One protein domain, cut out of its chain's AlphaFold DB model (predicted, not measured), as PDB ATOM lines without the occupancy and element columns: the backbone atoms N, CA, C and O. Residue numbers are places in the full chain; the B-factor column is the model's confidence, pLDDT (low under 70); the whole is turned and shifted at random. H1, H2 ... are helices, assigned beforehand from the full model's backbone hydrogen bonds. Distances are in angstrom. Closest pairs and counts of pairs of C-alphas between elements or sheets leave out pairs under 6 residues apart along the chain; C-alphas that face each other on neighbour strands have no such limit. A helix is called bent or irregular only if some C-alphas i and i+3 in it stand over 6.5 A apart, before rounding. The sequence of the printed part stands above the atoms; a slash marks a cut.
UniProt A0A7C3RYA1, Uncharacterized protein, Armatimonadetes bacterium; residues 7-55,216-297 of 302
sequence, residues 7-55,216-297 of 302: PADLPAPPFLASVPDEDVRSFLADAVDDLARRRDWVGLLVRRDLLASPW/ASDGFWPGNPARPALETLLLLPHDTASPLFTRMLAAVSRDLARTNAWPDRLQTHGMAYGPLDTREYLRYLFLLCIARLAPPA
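This is residues 7 to 55 and 216 to 297 of the 302 residues of an uncharacterized protein of Armatimonadetes bacterium (UniProt A0A7C3RYA1). What shape do these atoms make? One helix, H6, runs through the middle, and H2, H3, H4 and H5 surround it, open between H3 and H4. The short H1 packs on H6 at residues 290 to 291. What is it built of, and how large is it? There are 131 residues printed with six named helices, H1 to H6 in order along the chain, and no named strand: the class is all helix. The whole is compact, with a radius of gyration of the C-alphas of 14.0 A and a rounded outline spanning 41 by 36 by 32 A.

What does the first helix meet? H1, residues 14 to 18, touches residues 25 to 29 of H2, residues 22 to 37; their closest C-alphas, Leu 16 and Arg 25, are 6.3 A apart. What follows H2? H3, residues 41 to 50, touches residues 32 to 37 of H2 at a steep tilt of 51 degrees, opposite ways, closest at C-alphas 36 and 43, 4.6 A. H4, residues 226 to 233, and H5, residues 238 to 259, are close but not clearly touching, with C-alphas 233 and 241 closest at 5.3 A. Which helix is the hub? H6, residues 279 to 293, touches the five others, among them H3 at a shallow tilt of 12 degrees, the same way, closest at C-alphas 42 and 281, 6.0 A; H4 at a shallow 27 degrees, the same way, C-alphas 227 and 282, 5.9 A; and H5 through residues 289 to 293 at a steep 53 degrees, opposite ways, C-alphas 242 and 293, 4.8 A. What do the backbones show? Each O i to N i+4 pair is within hydrogen-bond range in H2, H3, H4 and H6, against 16 of 18 in H5 and 0 of 1 in H1, where 1 of 2 O i to N i+3 pairs is.

Where do the helices begin and end? H1 begins at C-alpha 14, (245.393, 199.005, 223.781), and H6 ends at C-alpha 293, (258.405, 203.036, 224.693). How long are the longer ones? H2 measures 22.5 A from first to last C-alpha, H5 30.0 A and H6 20.7 A. Is H5 straight? It has a kink of 27 degrees near residue 245 and is only just irregular, with C-alphas 240 and 243 6.6 A apart.

Where is the cut? Residues 56 to 215 are not printed, and C-alphas 55 and 216 are 39.4 A apart. Which link is long? That from H5 to H6, residues 260 to 278. Where is confidence low? Residues 7 to 10 and 268 to 273 are under 70.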
ATOM      1  N   PRO A   7     238.238 191.586 208.089       53.97
ATOM      2  CA  PRO A   7     238.036 191.610 209.524       53.97
ATOM      3  C   PRO A   7     237.244 192.877 209.853       53.97
ATOM      4  O   PRO A   7     237.517 193.945 209.305       53.97
ATOM      5  N   ALA A   8     236.219 192.724 210.695       61.47
ATOM      6  CA  ALA A   8     235.467 193.850 211.236       61.47
ATOM      7  C   ALA A   8     236.431 194.913 211.781       61.47
ATOM      8  O   ALA A   8     237.533 194.551 212.203       61.47
ATOM      9  N   ASP A   9     236.000 196.180 211.790       65.19
ATOM     10  CA  ASP A   9     236.792 197.297 212.313       65.19
ATOM     11  C   ASP A   9     237.505 196.882 213.603       65.19
ATOM     12  O   ASP A   9     236.876 196.480 214.592       65.19
ATOM     13  N   LEU A  10     238.839 196.887 213.550       67.25
ATOM     14  CA  LEU A  10     239.650 196.455 214.673       67.25
ATOM     15  C   LEU A  10     239.446 197.462 215.810       67.25
ATOM     16  O   LEU A  10     239.565 198.669 215.585       67.25
ATOM     17  N   PRO A  11     239.145 197.009 217.041       72.31
ATOM     18  CA  PRO A  11     239.077 197.925 218.167       72.31
ATOM     19  C   PRO A  11     240.422 198.643 218.315       72.31
ATOM     20  O   PRO A  11     241.476 198.050 218.067       72.31
ATOM     21  N   ALA A  12     240.380 199.908 218.746       81.06
ATOM     22  CA  ALA A  12     241.584 200.710 218.929       81.06
ATOM     23  C   ALA A  12     242.630 199.934 219.758       81.06
ATOM     24  O   ALA A  12     242.311 199.470 220.862       81.06
ATOM     25  N   PRO A  13     243.869 199.775 219.253       86.31
ATOM     26  CA  PRO A  13     244.884 198.990 219.936       86.31
ATOM     27  C   PRO A  13     245.146 199.491 221.369       86.31
ATOM     28  O   PRO A  13     245.343 200.695 221.558       86.31
ATOM     29  N   PRO A  14     245.231 198.602 222.381       86.62
ATOM     30  CA  PRO A  14     245.393 199.005 223.781       86.62
ATOM     31  C   PRO A  14     246.614 199.892 224.040       86.62
ATOM     32  O   PRO A  14     246.576 200.764 224.906       86.62
ATOM     33  N   PHE A  15     247.693 199.703 223.273       90.44
ATOM     34  CA  PHE A  15     248.916 200.488 223.424       90.44
ATOM     35  C   PHE A  15     248.722 201.980 223.110       90.44
ATOM     36  O   PHE A  15     249.489 202.805 223.594       90.44
ATOM     37  N   LEU A  16     247.684 202.353 222.352       91.94
ATOM     38  CA  LEU A  16     247.366 203.753 222.070       91.94
ATOM     39  C   LEU A  16     246.719 204.473 223.262       91.94
ATOM     40  O   LEU A  16     246.546 205.690 223.211       91.94
ATOM     41  N   ALA A  17     246.403 203.772 224.357       89.81
ATOM     42  CA  ALA A  17     245.911 204.400 225.583       89.81
ATOM     43  C   ALA A  17     246.901 205.431 226.164       89.81
ATOM     44  O   ALA A  17     246.484 206.357 226.854       89.81
ATOM     45  N   SER A  18     248.198 205.317 225.851       86.75
ATOM     46  CA  SER A  18     249.224 206.301 226.223       86.75
ATOM     47  C   SER A  18     249.100 207.641 225.485       86.75
ATOM     48  O   SER A  18     249.783 208.602 225.840       86.75
ATOM     49  N   VAL A  19     248.277 207.718 224.434       91.56
ATOM     50  CA  VAL A  19     248.031 208.938 223.659       91.56
ATOM     51  C   VAL A  19     246.819 209.656 224.265       91.56
ATOM     52  O   VAL A  19     245.706 209.131 224.182       91.56
ATOM     53  N   PRO A  20     246.999 210.827 224.906       87.00
ATOM     54  CA  PRO A  20     245.950 211.443 225.718       87.00
ATOM     55  C   PRO A  20     244.814 212.044 224.885       87.00
ATOM     56  O   PRO A  20     243.661 211.962 225.292       87.00
ATOM     57  N   ASP A  21     245.145 212.627 223.736       92.06
ATOM     58  CA  ASP A  21     244.199 213.286 222.839       92.06
ATOM     59  C   ASP A  21     243.393 212.245 222.041       92.06
ATOM     60  O   ASP A  21     243.979 211.358 221.415       92.06
ATOM     61  N   GLU A  22     242.062 212.322 222.113       91.94
ATOM     62  CA  GLU A  22     241.145 211.346 221.511       91.94
ATOM     63  C   GLU A  22     241.154 211.401 219.981       91.94
ATOM     64  O   GLU A  22     241.199 210.346 219.348       91.94
ATOM     65  N   ASP A  23     241.213 212.595 219.386       93.00
ATOM     66  CA  ASP A  23     241.250 212.762 217.929       93.00
ATOM     67  C   ASP A  23     242.564 212.203 217.369       93.00
ATOM     68  O   ASP A  23     242.579 211.445 216.397       93.00
ATOM     69  N   VAL A  24     243.685 212.499 218.039       95.19
ATOM     70  CA  VAL A  24     244.992 211.929 217.678       95.19
ATOM     71  C   VAL A  24     244.998 210.413 217.869       95.19
ATOM     72  O   VAL A  24     245.560 209.690 217.043       95.19
ATOM     73  N   ARG A  25     244.384 209.904 218.942       94.75
ATOM     74  CA  ARG A  25     244.276 208.461 219.187       94.75
ATOM     75  C   ARG A  25     243.460 207.773 218.094       94.75
ATOM     76  O   ARG A  25     243.892 206.726 217.623       94.75
ATOM     77  N   SER A  26     242.340 208.365 217.677       93.56
ATOM     78  CA  SER A  26     241.514 207.860 216.578       93.56
ATOM     79  C   SER A  26     242.309 207.822 215.276       93.56
ATOM     80  O   SER A  26     242.388 206.772 214.649       93.56
ATOM     81  N   PHE A  27     243.005 208.911 214.930       95.69
ATOM     82  CA  PHE A  27     243.862 208.962 213.742       95.69
ATOM     83  C   PHE A  27     244.915 207.843 213.735       95.69
ATOM     84  O   PHE A  27     245.166 207.204 212.712       95.69
ATOM     85  N   LEU A  28     245.564 207.602 214.878       95.88
ATOM     86  CA  LEU A  28     246.574 206.552 214.993       95.88
ATOM     87  C   LEU A  28     245.960 205.150 214.950       95.88
ATOM     88  O   LEU A  28     246.594 204.250 214.404       95.88
ATOM     89  N   ALA A  29     244.755 204.955 215.491       94.81
ATOM     90  CA  ALA A  29     244.035 203.688 215.398       94.81
ATOM     91  C   ALA A  29     243.685 203.363 213.938       94.81
ATOM     92  O   ALA A  29     244.012 202.271 213.474       94.81
ATOM     93  N   ASP A  30     243.154 204.338 213.196       94.25
ATOM     94  CA  ASP A  30     242.861 204.203 211.765       94.25
ATOM     95  C   ASP A  30     244.133 203.893 210.965       94.25
ATOM     96  O   ASP A  30     244.137 203.040 210.080       94.25
ATOM     97  N   ALA A  31     245.255 204.537 211.304       94.50
ATOM     98  CA  ALA A  31     246.531 204.268 210.650       94.50
ATOM     99  C   ALA A  31     247.084 202.864 210.950       94.50
ATOM    100  O   ALA A  31     247.729 202.268 210.085       94.50
ATOM    101  N   VAL A  32     246.868 202.335 212.159       95.38
ATOM    102  CA  VAL A  32     247.234 200.948 212.486       95.38
ATOM    103  C   VAL A  32     246.392 199.980 211.662       95.38
ATOM    104  O   VAL A  32     246.959 199.043 211.105       95.38
ATOM    105  N   ASP A  33     245.083 200.210 211.555       92.94
ATOM    106  CA  ASP A  33     244.185 199.366 210.762       92.94
ATOM    107  C   ASP A  33     244.527 199.409 209.261       92.94
ATOM    108  O   ASP A  33     244.715 198.360 208.644       92.94
ATOM    109  N   ASP A  34     244.740 200.600 208.686       93.75
ATOM    110  CA  ASP A  34     245.169 200.760 207.288       93.75
ATOM    111  C   ASP A  34     246.460 199.982 207.000       93.75
ATOM    112  O   ASP A  34     246.522 199.171 206.071       93.75
ATOM    113  N   LEU A  35     247.486 200.157 207.843       94.31
ATOM    114  CA  LEU A  35     248.736 199.417 207.707       94.31
ATOM    115  C   LEU A  35     248.524 197.906 207.884       94.31
ATOM    116  O   LEU A  35     249.084 197.124 207.115       94.31
ATOM    117  N   ALA A  36     247.700 197.482 208.845       93.25
ATOM    118  CA  ALA A  36     247.402 196.078 209.110       93.25
ATOM    119  C   ALA A  36     246.637 195.400 207.968       93.25
ATOM    120  O   ALA A  36     246.739 194.186 207.828       93.25
ATOM    121  N   ARG A  37     245.906 196.130 207.120       91.88
ATOM    122  CA  ARG A  37     245.215 195.557 205.949       91.88
ATOM    123  C   ARG A  37     246.127 195.360 204.740       91.88
ATOM    124  O   ARG A  37     245.765 194.648 203.799       91.88
ATOM    125  N   ARG A  38     247.336 195.931 204.752       91.94
ATOM    126  CA  ARG A  38     248.289 195.795 203.645       91.94
ATOM    127  C   ARG A  38     248.748 194.349 203.481       91.94
ATOM    128  O   ARG A  38     249.098 193.655 204.440       91.94
ATOM    129  N   ARG A  39     248.798 193.908 202.224       89.81
ATOM    130  CA  ARG A  39     249.327 192.600 201.805       89.81
ATOM    131  C   ARG A  39     250.788 192.723 201.366       89.81
ATOM    132  O   ARG A  39     251.171 192.232 200.314       89.81
ATOM    133  N   ASP A  40     251.580 193.418 202.172       90.38
ATOM    134  CA  ASP A  40     253.028 193.537 202.033       90.38
ATOM    135  C   ASP A  40     253.716 193.231 203.371       90.38
ATOM    136  O   ASP A  40     253.067 192.994 204.396       90.38
ATOM    137  N   TRP A  41     255.047 193.207 203.367       90.19
ATOM    138  CA  TRP A  41     255.821 192.890 204.565       90.19
ATOM    139  C   TRP A  41     255.624 193.919 205.692       90.19
ATOM    140  O   TRP A  41     255.707 193.545 206.855       90.19
ATOM    141  N   VAL A  42     255.304 195.186 205.393       92.31
ATOM    142  CA  VAL A  42     255.012 196.183 206.439       92.31
ATOM    143  C   VAL A  42     253.703 195.838 207.146       92.31
ATOM    144  O   VAL A  42     253.663 195.837 208.376       92.31
ATOM    145  N   GLY A  43     252.654 195.480 206.400       93.06
ATOM    146  CA  GLY A  43     251.403 195.011 206.997       93.06
ATOM    147  C   GLY A  43     251.588 193.744 207.834       93.06
ATOM    148  O   GLY A  43     251.049 193.647 208.936       93.06
ATOM    149  N   LEU A  44     252.422 192.810 207.364       93.81
ATOM    150  CA  LEU A  44     252.814 191.626 208.136       93.81
ATOM    151  C   LEU A  44     253.463 192.006 209.476       93.81
ATOM    152  O   LEU A  44     253.077 191.481 210.521       93.81
ATOM    153  N   LEU A  45     254.426 192.932 209.464       94.00
ATOM    154  CA  LEU A  45     255.085 193.395 210.686       94.00
ATOM    155  C   LEU A  45     254.116 194.091 211.643       94.00
ATOM    156  O   LEU A  45     254.188 193.873 212.846       94.00
ATOM    157  N   VAL A  46     253.169 194.878 211.133       93.94
ATOM    158  CA  VAL A  46     252.133 195.529 211.952       93.94
ATOM    159  C   VAL A  46     251.283 194.487 212.677       93.94
ATOM    160  O   VAL A  46     251.130 194.553 213.898       93.94
ATOM    161  N   ARG A  47     250.776 193.480 211.959       93.25
ATOM    162  CA  ARG A  47     249.957 192.414 212.561       93.25
ATOM    163  C   ARG A  47     250.731 191.602 213.598       93.25
ATOM    164  O   ARG A  47     250.187 191.279 214.656       93.25
ATOM    165  N   ARG A  48     252.011 191.327 213.333       91.81
ATOM    166  CA  ARG A  48     252.881 190.569 214.238       91.81
ATOM    167  C   ARG A  48     253.298 191.363 215.475       91.81
ATOM    168  O   ARG A  48     253.176 190.860 216.586       91.81
ATOM    169  N   ASP A  49     253.797 192.579 215.280       92.62
ATOM    170  CA  ASP A  49     254.566 193.302 216.295       92.62
ATOM    171  C   ASP A  49     253.750 194.387 217.016       92.62
ATOM    172  O   ASP A  49     254.082 194.726 218.151       92.62
ATOM    173  N   LEU A  50     252.686 194.918 216.394       92.56
ATOM    174  CA  LEU A  50     251.790 195.911 217.011       92.56
ATOM    175  C   LEU A  50     250.505 195.286 217.540       92.56
ATOM    176  O   LEU A  50     250.077 195.601 218.649       92.56
ATOM    177  N   LEU A  51     249.880 194.422 216.740       89.81
ATOM    178  CA  LEU A  51     248.606 193.799 217.102       89.81
ATOM    179  C   LEU A  51     248.781 192.475 217.848       89.81
ATOM    180  O   LEU A  51     247.841 192.032 218.503       89.81
ATOM    181  N   ALA A  52     249.957 191.841 217.740       85.69
ATOM    182  CA  ALA A  52     250.213 190.491 218.245       85.69
ATOM    183  C   ALA A  52     249.129 189.479 217.815       85.69
ATOM    184  O   ALA A  52     248.768 188.573 218.565       85.69
ATOM    185  N   SER A  53     248.595 189.655 216.603       84.50
ATOM    186  CA  SER A  53     247.441 188.921 216.082       84.50
ATOM    187  C   SER A  53     247.708 188.505 214.633       84.50
ATOM    188  O   SER A  53     247.218 189.164 213.710       84.50
ATOM    189  N   PRO A  54     248.503 187.441 214.414       82.94
ATOM    190  CA  PRO A  54     248.808 186.968 213.072       82.94
ATOM    191  C   PRO A  54     247.541 186.469 212.372       82.94
ATOM    192  O   PRO A  54     246.669 185.857 212.991       82.94
ATOM    193  N   TRP A  55     247.450 186.719 211.071       87.19
ATOM    194  CA  TRP A  55     246.394 186.188 210.212       87.19
ATOM    195  C   TRP A  55     246.805 184.849 209.601       87.19
ATOM    196  O   TRP A  55     247.992 184.543 209.486       87.19
ATOM    197  N   ALA A 216     265.541 218.621 219.325       94.62
ATOM    198  CA  ALA A 216     264.855 219.879 219.074       94.62
ATOM    199  C   ALA A 216     263.423 219.864 219.642       94.62
ATOM    200  O   ALA A 216     262.885 218.828 220.034       94.62
ATOM    201  N   SER A 217     262.784 221.037 219.685       91.94
ATOM    202  CA  SER A 217     261.416 221.205 220.203       91.94
ATOM    203  C   SER A 217     260.345 220.483 219.377       91.94
ATOM    204  O   SER A 217     259.245 220.240 219.877       91.94
ATOM    205  N   ASP A 218     260.660 220.158 218.121       90.31
ATOM    206  CA  ASP A 218     259.843 219.313 217.243       90.31
ATOM    207  C   ASP A 218     260.004 217.813 217.553       90.31
ATOM    208  O   ASP A 218     259.369 216.980 216.917       90.31
ATOM    209  N   GLY A 219     260.834 217.457 218.539       93.31
ATOM    210  CA  GLY A 219     261.043 216.080 218.960       93.31
ATOM    211  C   GLY A 219     262.008 215.285 218.081       93.31
ATOM    212  O   GLY A 219     262.186 214.092 218.323       93.31
ATOM    213  N   PHE A 220     262.671 215.906 217.103       93.94
ATOM    214  CA  PHE A 220     263.650 215.250 216.231       93.94
ATOM    215  C   PHE A 220     265.072 215.775 216.468       93.94
ATOM    216  O   PHE A 220     265.299 216.738 217.201       93.94
ATOM    217  N   TRP A 221     266.061 215.127 215.848       93.88
ATOM    218  CA  TRP A 221     267.461 215.554 215.890       93.88
ATOM    219  C   TRP A 221     267.832 216.247 214.576       93.88
ATOM    220  O   TRP A 221     267.823 215.597 213.525       93.88
ATOM    221  N   PRO A 222     268.167 217.550 214.591       89.06
ATOM    222  CA  PRO A 222     268.518 218.285 213.381       89.06
ATOM    223  C   PRO A 222     269.632 217.601 212.577       89.06
ATOM    224  O   PRO A 222     270.607 217.098 213.134       89.06
ATOM    225  N   GLY A 223     269.475 217.574 211.249       84.38
ATOM    226  CA  GLY A 223     270.444 216.951 210.339       84.38
ATOM    227  C   GLY A 223     270.524 215.424 210.426       84.38
ATOM    228  O   GLY A 223     271.456 214.849 209.879       84.38
ATOM    229  N   ASN A 224     269.591 214.763 211.115       86.50
ATOM    230  CA  ASN A 224     269.522 213.308 211.168       86.50
ATOM    231  C   ASN A 224     268.155 212.811 210.669       86.50
ATOM    232  O   ASN A 224     267.125 213.384 211.039       86.50
ATOM    233  N   PRO A 225     268.116 211.749 209.846       86.44
ATOM    234  CA  PRO A 225     266.860 211.195 209.358       86.44
ATOM    235  C   PRO A 225     266.103 210.442 210.463       86.44
ATOM    236  O   PRO A 225     266.703 209.795 211.322       86.44
ATOM    237  N   ALA A 226     264.767 210.501 210.418       90.62
ATOM    238  CA  ALA A 226     263.901 209.926 211.450       90.62
ATOM    239  C   ALA A 226     263.988 208.394 211.530       90.62
ATOM    240  O   ALA A 226     263.973 207.847 212.630       90.62
ATOM    241  N   ARG A 227     264.133 207.704 210.388       91.38
ATOM    242  CA  ARG A 227     264.202 206.234 210.341       91.38
ATOM    243  C   ARG A 227     265.295 205.659 211.251       91.38
ATOM    244  O   ARG A 227     264.941 204.956 212.191       91.38
ATOM    245  N   PRO A 228     266.596 205.954 211.054       90.56
ATOM    246  CA  PRO A 228     267.626 205.365 211.904       90.56
ATOM    247  C   PRO A 228     267.555 205.852 213.358       90.56
ATOM    248  O   PRO A 228     268.023 205.143 214.245       90.56
ATOM    249  N   ALA A 229     266.941 207.010 213.632       93.62
ATOM    250  CA  ALA A 229     266.675 207.445 215.002       93.62
ATOM    251  C   ALA A 229     265.637 206.543 215.695       93.62
ATOM    252  O   ALA A 229     265.900 206.059 216.792       93.62
ATOM    253  N   LEU A 230     264.498 206.266 215.047       96.00
ATOM    254  CA  LEU A 230     263.460 205.365 215.569       96.00
ATOM    255  C   LEU A 230     263.971 203.927 215.714       96.00
ATOM    256  O   LEU A 230     263.786 203.312 216.760       96.00
ATOM    257  N   GLU A 231     264.688 203.418 214.709       94.75
ATOM    258  CA  GLU A 231     265.330 202.097 214.773       94.75
ATOM    259  C   GLU A 231     266.318 202.004 215.945       94.75
ATOM    260  O   GLU A 231     266.360 200.994 216.638       94.75
ATOM    261  N   THR A 232     267.087 203.067 216.203       95.50
ATOM    262  CA  THR A 232     268.011 203.108 217.345       95.50
ATOM    263  C   THR A 232     267.257 203.151 218.674       95.50
ATOM    264  O   THR A 232     267.622 202.422 219.590       95.50
ATOM    265  N   LEU A 233     266.193 203.956 218.793       97.38
ATOM    266  CA  LEU A 233     265.379 204.037 220.014       97.38
ATOM    267  C   LEU A 233     264.806 202.669 220.415       97.38
ATOM    268  O   LEU A 233     264.817 202.341 221.596       97.38
ATOM    269  N   LEU A 234     264.378 201.857 219.444       97.12
ATOM    270  CA  LEU A 234     263.854 200.504 219.673       97.12
ATOM    271  C   LEU A 234     264.900 199.503 220.194       97.12
ATOM    272  O   LEU A 234     264.522 198.456 220.717       97.12
ATOM    273  N   LEU A 235     266.193 199.800 220.036       96.06
ATOM    274  CA  LEU A 235     267.304 198.958 220.497       96.06
ATOM    275  C   LEU A 235     267.908 199.437 221.824       96.06
ATOM    276  O   LEU A 235     268.700 198.721 222.438       96.06
ATOM    277  N   LEU A 236     267.584 200.655 222.257       96.12
ATOM    278  CA  LEU A 236     268.082 201.212 223.508       96.12
ATOM    279  C   LEU A 236     267.297 200.674 224.716       96.12
ATOM    280  O   LEU A 236     266.128 200.310 224.585       96.12
ATOM    281  N   PRO A 237     267.900 200.677 225.924       95.25
ATOM    282  CA  PRO A 237     267.166 200.384 227.148       95.25
ATOM    283  C   PRO A 237     265.968 201.324 227.308       95.25
ATOM    284  O   PRO A 237     266.082 202.524 227.036       95.25
ATOM    285  N   HIS A 238     264.848 200.789 227.796       94.75
ATOM    286  CA  HIS A 238     263.589 201.527 227.925       94.75
ATOM    287  C   HIS A 238     263.761 202.854 228.681       94.75
ATOM    288  O   HIS A 238     263.320 203.894 228.198       94.75
ATOM    289  N   ASP A 239     264.482 202.854 229.804       94.31
ATOM    290  CA  ASP A 239     264.697 204.051 230.633       94.31
ATOM    291  C   ASP A 239     265.488 205.156 229.915       94.31
ATOM    292  O   ASP A 239     265.329 206.342 230.208       94.31
ATOM    293  N   THR A 240     266.311 204.783 228.935       94.44
ATOM    294  CA  THR A 240     267.043 205.727 228.084       94.44
ATOM    295  C   THR A 240     266.167 206.227 226.936       94.44
ATOM    296  O   THR A 240     266.167 207.419 226.625       94.44
ATOM    297  N   ALA A 241     265.431 205.324 226.284       97.00
ATOM    298  CA  ALA A 241     264.681 205.613 225.066       97.00
ATOM    299  C   ALA A 241     263.332 206.299 225.327       97.00
ATOM    300  O   ALA A 241     262.959 207.216 224.595       97.00
ATOM    301  N   SER A 242     262.614 205.893 226.375       96.69
ATOM    302  CA  SER A 242     261.255 206.355 226.675       96.69
ATOM    303  C   SER A 242     261.162 207.876 226.875       96.69
ATOM    304  O   SER A 242     260.304 208.495 226.237       96.69
ATOM    305  N   PRO A 243     262.062 208.553 227.623       95.50
ATOM    306  CA  PRO A 243     262.018 210.015 227.737       95.50
ATOM    307  C   PRO A 243     262.259 210.735 226.402       95.50
ATOM    308  O   PRO A 243     261.622 211.749 226.114       95.50
ATOM    309  N   LEU A 244     263.162 210.209 225.566       96.56
ATOM    310  CA  LEU A 244     263.460 210.758 224.239       96.56
ATOM    311  C   LEU A 244     262.256 210.602 223.305       96.56
ATOM    312  O   LEU A 244     261.864 211.553 222.623       96.56
ATOM    313  N   PHE A 245     261.645 209.417 223.305       97.44
ATOM    314  CA  PHE A 245     260.480 209.131 222.483       97.44
ATOM    315  C   PHE A 245     259.237 209.890 222.957       97.44
ATOM    316  O   PHE A 245     258.515 210.425 222.128       97.44
ATOM    317  N   THR A 246     259.024 210.053 224.264       95.62
ATOM    318  CA  THR A 246     257.896 210.828 224.818       95.62
ATOM    319  C   THR A 246     257.879 212.264 224.290       95.62
ATOM    320  O   THR A 246     256.824 212.786 223.925       95.62
ATOM    321  N   ARG A 247     259.052 212.907 224.177       94.75
ATOM    322  CA  ARG A 247     259.168 214.251 223.582       94.75
ATOM    323  C   ARG A 247     258.811 214.257 222.094       94.75
ATOM    324  O   ARG A 247     258.130 215.178 221.647       94.75
ATOM    325  N   MET A 248     259.234 213.229 221.352       96.19
ATOM    326  CA  MET A 248     258.867 213.043 219.944       96.19
ATOM    327  C   MET A 248     257.364 212.814 219.775       96.19
ATOM    328  O   MET A 248     256.737 213.512 218.986       96.19
ATOM    329  N   LEU A 249     256.779 211.902 220.553       96.00
ATOM    330  CA  LEU A 249     255.351 211.606 220.541       96.00
ATOM    331  C   LEU A 249     254.534 212.872 220.805       96.00
ATOM    332  O   LEU A 249     253.664 213.202 220.012       96.00
ATOM    333  N   ALA A 250     254.875 213.645 221.841       94.00
ATOM    334  CA  ALA A 250     254.179 214.892 222.148       94.00
ATOM    335  C   ALA A 250     254.246 215.921 221.003       94.00
ATOM    336  O   ALA A 250     253.277 216.637 220.760       94.00
ATOM    337  N   ALA A 251     255.377 216.021 220.302       94.25
ATOM    338  CA  ALA A 251     255.509 216.920 219.159       94.25
ATOM    339  C   ALA A 251     254.699 216.443 217.946       94.25
ATOM    340  O   ALA A 251     253.951 217.233 217.375       94.25
ATOM    341  N   VAL A 252     254.779 215.151 217.616       95.00
ATOM    342  CA  VAL A 252     254.006 214.546 216.524       95.00
ATOM    343  C   VAL A 252     252.505 214.644 216.797       95.00
ATOM    344  O   VAL A 252     251.765 215.038 215.905       95.00
ATOM    345  N   SER A 253     252.047 214.380 218.025       94.69
ATOM    346  CA  SER A 253     250.637 214.531 218.405       94.69
ATOM    347  C   SER A 253     250.136 215.964 218.222       94.69
ATOM    348  O   SER A 253     249.034 216.155 217.719       94.69
ATOM    349  N   ARG A 254     250.944 216.981 218.561       93.62
ATOM    350  CA  ARG A 254     250.584 218.387 218.303       93.62
ATOM    351  C   ARG A 254     250.451 218.692 216.814       93.62
ATOM    352  O   ARG A 254     249.559 219.443 216.430       93.62
ATOM    353  N   ASP A 255     251.336 218.145 215.985       93.31
ATOM    354  CA  ASP A 255     251.242 218.327 214.538       93.31
ATOM    355  C   ASP A 255     250.012 217.618 213.966       93.31
ATOM    356  O   ASP A 255     249.264 218.250 213.224       93.31
ATOM    357  N   LEU A 256     249.745 216.376 214.382       94.06
ATOM    358  CA  LEU A 256     248.550 215.624 213.991       94.06
ATOM    359  C   LEU A 256     247.263 216.362 214.375       94.06
ATOM    360  O   LEU A 256     246.408 216.549 213.518       94.06
ATOM    361  N   ALA A 257     247.157 216.867 215.607       93.38
ATOM    362  CA  ALA A 257     245.991 217.637 216.050       93.38
ATOM    363  C   ALA A 257     245.774 218.921 215.225       93.38
ATOM    364  O   ALA A 257     244.651 219.395 215.070       93.38
ATOM    365  N   ARG A 258     246.849 219.504 214.679       93.19
ATOM    366  CA  ARG A 258     246.788 220.737 213.882       93.19
ATOM    367  C   ARG A 258     246.466 220.487 212.411       93.19
ATOM    368  O   ARG A 258     245.783 221.305 211.801       93.19
ATOM    369  N   THR A 259     247.034 219.443 211.813       93.19
ATOM    370  CA  THR A 259     247.003 219.231 210.354       93.19
ATOM    371  C   THR A 259     246.165 218.034 209.929       93.19
ATOM    372  O   THR A 259     245.863 217.914 208.744       93.19
ATOM    373  N   ASN A 260     245.816 217.150 210.866       90.88
ATOM    374  CA  ASN A 260     245.235 215.836 210.610       90.88
ATOM    375  C   ASN A 260     246.039 215.014 209.577       90.88
ATOM    376  O   ASN A 260     245.481 214.311 208.735       90.88
ATOM    377  N   ALA A 261     247.368 215.161 209.586       91.88
ATOM    378  CA  ALA A 261     248.261 214.515 208.632       91.88
ATOM    379  C   ALA A 261     249.631 214.212 209.245       91.88
ATOM    380  O   ALA A 261     250.181 215.013 210.004       91.88
ATOM    381  N   TRP A 262     250.220 213.079 208.850       91.81
ATOM    382  CA  TRP A 262     251.571 212.685 209.256       91.81
ATOM    383  C   TRP A 262     252.597 213.810 209.005       91.81
ATOM    384  O   TRP A 262     252.688 214.285 207.868       91.81
ATOM    385  N   PRO A 263     253.419 214.190 210.006       90.25
ATOM    386  CA  PRO A 263     254.436 215.229 209.841       90.25
ATOM    387  C   PRO A 263     255.428 214.905 208.719       90.25
ATOM    388  O   PRO A 263     255.818 213.749 208.553       90.25
ATOM    389  N   ASP A 264     255.927 215.923 208.011       86.69
ATOM    390  CA  ASP A 264     256.897 215.754 206.912       86.69
ATOM    391  C   ASP A 264     258.182 215.026 207.341       86.69
ATOM    392  O   ASP A 264     258.806 214.324 206.551       86.69
ATOM    393  N   ARG A 265     258.568 215.134 208.618       84.50
ATOM    394  CA  ARG A 265     259.711 214.403 209.201       84.50
ATOM    395  C   ARG A 265     259.489 212.889 209.281       84.50
ATOM    396  O   ARG A 265     260.464 212.143 209.299       84.50
ATOM    397  N   LEU A 266     258.231 212.451 209.322       86.38
ATOM    398  CA  LEU A 266     257.812 211.050 209.218       86.38
ATOM    399  C   LEU A 266     257.421 210.680 207.779       86.38
ATOM    400  O   LEU A 266     256.717 209.698 207.540       86.38
ATOM    401  N   GLN A 267     257.901 211.448 206.803       75.00
ATOM    402  CA  GLN A 267     257.893 211.083 205.397       75.00
ATOM    403  C   GLN A 267     259.331 210.797 204.960       75.00
ATOM    404  O   GLN A 267     260.290 211.404 205.437       75.00
ATOM    405  N   THR A 268     259.505 209.842 204.052       66.25
ATOM    406  CA  THR A 268     260.823 209.561 203.487       66.25
ATOM    407  C   THR A 268     261.271 210.715 202.597       66.25
ATOM    408  O   THR A 268     260.458 211.374 201.941       66.25
ATOM    409  N   HIS A 269     262.581 210.965 202.551       55.44
ATOM    410  CA  HIS A 269     263.147 211.798 201.496       55.44
ATOM    411  C   HIS A 269     262.788 211.145 200.159       55.44
ATOM    412  O   HIS A 269     262.961 209.940 200.022       55.44
ATOM    413  N   GLY A 270     262.240 211.920 199.215       44.84
ATOM    414  CA  GLY A 270     261.520 211.460 198.012       44.84
ATOM    415  C   GLY A 270     262.295 210.615 196.989       44.84
ATOM    416  O   GLY A 270     261.892 210.536 195.836       44.84
ATOM    417  N   MET A 271     263.393 209.988 197.393       51.12
ATOM    418  CA  MET A 271     264.117 208.963 196.666       51.12
ATOM    419  C   MET A 271     264.193 207.742 197.596       51.12
ATOM    420  O   MET A 271     265.060 207.670 198.463       51.12
ATOM    421  N   ALA A 272     263.237 206.817 197.479       54.59
ATOM    422  CA  ALA A 272     263.271 205.560 198.223       54.59
ATOM    423  C   ALA A 272     264.428 204.702 197.683       54.59
ATOM    424  O   ALA A 272     264.406 204.271 196.530       54.59
ATOM    425  N   TYR A 273     265.461 204.494 198.498       63.75
ATOM    426  CA  TYR A 273     266.703 203.813 198.118       63.75
ATOM    427  C   TYR A 273     266.765 202.378 198.652       63.75
ATOM    428  O   TYR A 273     267.845 201.885 198.956       63.75
ATOM    429  N   GLY A 274     265.627 201.699 198.770       73.88
ATOM    430  CA  GLY A 274     265.560 200.301 199.188       73.88
ATOM    431  C   GLY A 274     264.327 200.003 200.037       73.88
ATOM    432  O   GLY A 274     263.494 200.890 200.251       73.88
ATOM    433  N   PRO A 275     264.172 198.751 200.496       80.69
ATOM    434  CA  PRO A 275     262.915 198.288 201.069       80.69
ATOM    435  C   PRO A 275     262.575 198.997 202.384       80.69
ATOM    436  O   PRO A 275     261.402 199.195 202.670       80.69
ATOM    437  N   LEU A 276     263.575 199.457 203.146       86.31
ATOM    438  CA  LEU A 276     263.363 200.155 204.420       86.31
ATOM    439  C   LEU A 276     263.089 201.658 204.262       86.31
ATOM    440  O   LEU A 276     262.687 202.311 205.220       86.31
ATOM    441  N   ASP A 277     263.299 202.240 203.082       83.19
ATOM    442  CA  ASP A 277     263.124 203.679 202.857       83.19
ATOM    443  C   ASP A 277     261.719 203.997 202.304       83.19
ATOM    444  O   ASP A 277     261.562 204.778 201.362       83.19
ATOM    445  N   THR A 278     260.680 203.412 202.916       87.81
ATOM    446  CA  THR A 278     259.258 203.670 202.610       87.81
ATOM    447  C   THR A 278     258.569 204.473 203.718       87.81
ATOM    448  O   THR A 278     258.967 204.443 204.887       87.81
ATOM    449  N   ARG A 279     257.528 205.237 203.354       89.88
ATOM    450  CA  ARG A 279     256.750 206.030 204.324       89.88
ATOM    451  C   ARG A 279     256.014 205.115 205.296       89.88
ATOM    452  O   ARG A 279     255.928 205.410 206.482       89.88
ATOM    453  N   GLU A 280     255.514 204.001 204.787       91.81
ATOM    454  CA  GLU A 280     254.758 202.993 205.514       91.81
ATOM    455  C   GLU A 280     255.631 202.329 206.579       91.81
ATOM    456  O   GLU A 280     255.214 202.250 207.733       91.81
ATOM    457  N   TYR A 281     256.873 201.958 206.247       93.00
ATOM    458  CA  TYR A 281     257.800 201.414 207.239       93.00
ATOM    459  C   TYR A 281     258.162 202.441 208.319       93.00
ATOM    460  O   TYR A 281     258.194 202.113 209.502       93.00
ATOM    461  N   LEU A 282     258.371 203.707 207.947       93.75
ATOM    462  CA  LEU A 282     258.660 204.765 208.918       93.75
ATOM    463  C   LEU A 282     257.495 204.998 209.898       93.75
ATOM    464  O   LEU A 282     257.718 205.188 211.095       93.75
ATOM    465  N   ARG A 283     256.252 204.945 209.407       94.62
ATOM    466  CA  ARG A 283     255.038 205.025 210.237       94.62
ATOM    467  C   ARG A 283     254.888 203.803 211.135       94.62
ATOM    468  O   ARG A 283     254.603 203.966 212.319       94.62
ATOM    469  N   TYR A 284     255.149 202.608 210.606       95.69
ATOM    470  CA  TYR A 284     255.211 201.380 211.395       95.69
ATOM    471  C   TYR A 284     256.220 201.502 212.546       95.69
ATOM    472  O   TYR A 284     255.859 201.260 213.694       95.69
ATOM    473  N   LEU A 285     257.449 201.960 212.279       96.62
ATOM    474  CA  LEU A 285     258.469 202.161 213.314       96.62
ATOM    475  C   LEU A 285     258.022 203.153 214.391       96.62
ATOM    476  O   LEU A 285     258.277 202.933 215.575       96.62
ATOM    477  N   PHE A 286     257.357 204.242 213.995       97.06
ATOM    478  CA  PHE A 286     256.823 205.214 214.943       97.06
ATOM    479  C   PHE A 286     255.752 204.587 215.845       97.06
ATOM    480  O   PHE A 286     255.849 204.695 217.066       97.06
ATOM    481  N   LEU A 287     254.781 203.874 215.266       97.19
ATOM    482  CA  LEU A 287     253.746 203.154 216.014       97.19
ATOM    483  C   LEU A 287     254.350 202.077 216.930       97.19
ATOM    484  O   LEU A 287     253.911 201.924 218.068       97.19
ATOM    485  N   LEU A 288     255.407 201.394 216.485       97.38
ATOM    486  CA  LEU A 288     256.128 200.406 217.289       97.38
ATOM    487  C   LEU A 288     256.851 201.044 218.470       97.38
ATOM    488  O   LEU A 288     256.879 200.469 219.557       97.38
ATOM    489  N   CYS A 289     257.387 202.250 218.291       97.75
ATOM    490  CA  CYS A 289     257.926 203.019 219.404       97.75
ATOM    491  C   CYS A 289     256.829 203.408 220.401       97.75
ATOM    492  O   CYS A 289     257.084 203.337 221.598       97.75
ATOM    493  N   ILE A 290     255.606 203.743 219.962       96.88
ATOM    494  CA  ILE A 290     254.486 203.945 220.901       96.88
ATOM    495  C   ILE A 290     254.244 202.664 221.692       96.88
ATOM    496  O   ILE A 290     254.291 202.692 222.918       96.88
ATOM    497  N   ALA A 291     254.083 201.538 220.997       95.12
ATOM    498  CA  ALA A 291     253.792 200.257 221.629       95.12
ATOM    499  C   ALA A 291     254.859 199.802 222.639       95.12
ATOM    500  O   ALA A 291     254.527 199.124 223.609       95.12
ATOM    501  N   ARG A 292     256.133 200.155 222.422       95.38
ATOM    502  CA  ARG A 292     257.258 199.670 223.238       95.38
ATOM    503  C   ARG A 292     257.840 200.679 224.221       95.38
ATOM    504  O   ARG A 292     258.503 200.252 225.158       95.38
ATOM    505  N   LEU A 293     257.677 201.980 223.978       96.19
ATOM    506  CA  LEU A 293     258.405 203.036 224.693       96.19
ATOM    507  C   LEU A 293     257.498 204.119 225.280       96.19
ATOM    508  O   LEU A 293     257.977 204.916 226.094       96.19
ATOM    509  N   ALA A 294     256.234 204.221 224.853       90.50
ATOM    510  CA  ALA A 294     255.338 205.207 225.438       90.50
ATOM    511  C   ALA A 294     255.020 204.823 226.893       90.50
ATOM    512  O   ALA A 294     254.775 203.649 227.182       90.50
ATOM    513  N   PRO A 295     255.020 205.793 227.823       83.38
ATOM    514  CA  PRO A 295     254.604 205.519 229.187       83.38
ATOM    515  C   PRO A 295     253.142 205.050 229.190       83.38
ATOM    516  O   PRO A 295     252.347 205.538 228.381       83.38
ATOM    517  N   PRO A 296     252.756 204.133 230.093       77.44
ATOM    518  CA  PRO A 296     251.362 203.733 230.222       77.44
ATOM    519  C   PRO A 296     250.487 204.956 230.512       77.44
ATOM    520  O   PRO A 296     250.945 205.934 231.113       77.44
ATOM    521  N   ALA A 297     249.221 204.896 230.089       70.81
ATOM    522  CA  ALA A 297     248.265 205.941 230.428       70.81
ATOM    523  C   ALA A 297     248.246 206.115 231.958       70.81
ATOM    524  O   ALA A 297     248.253 205.106 232.673       70.81
TER     525      ALA A 297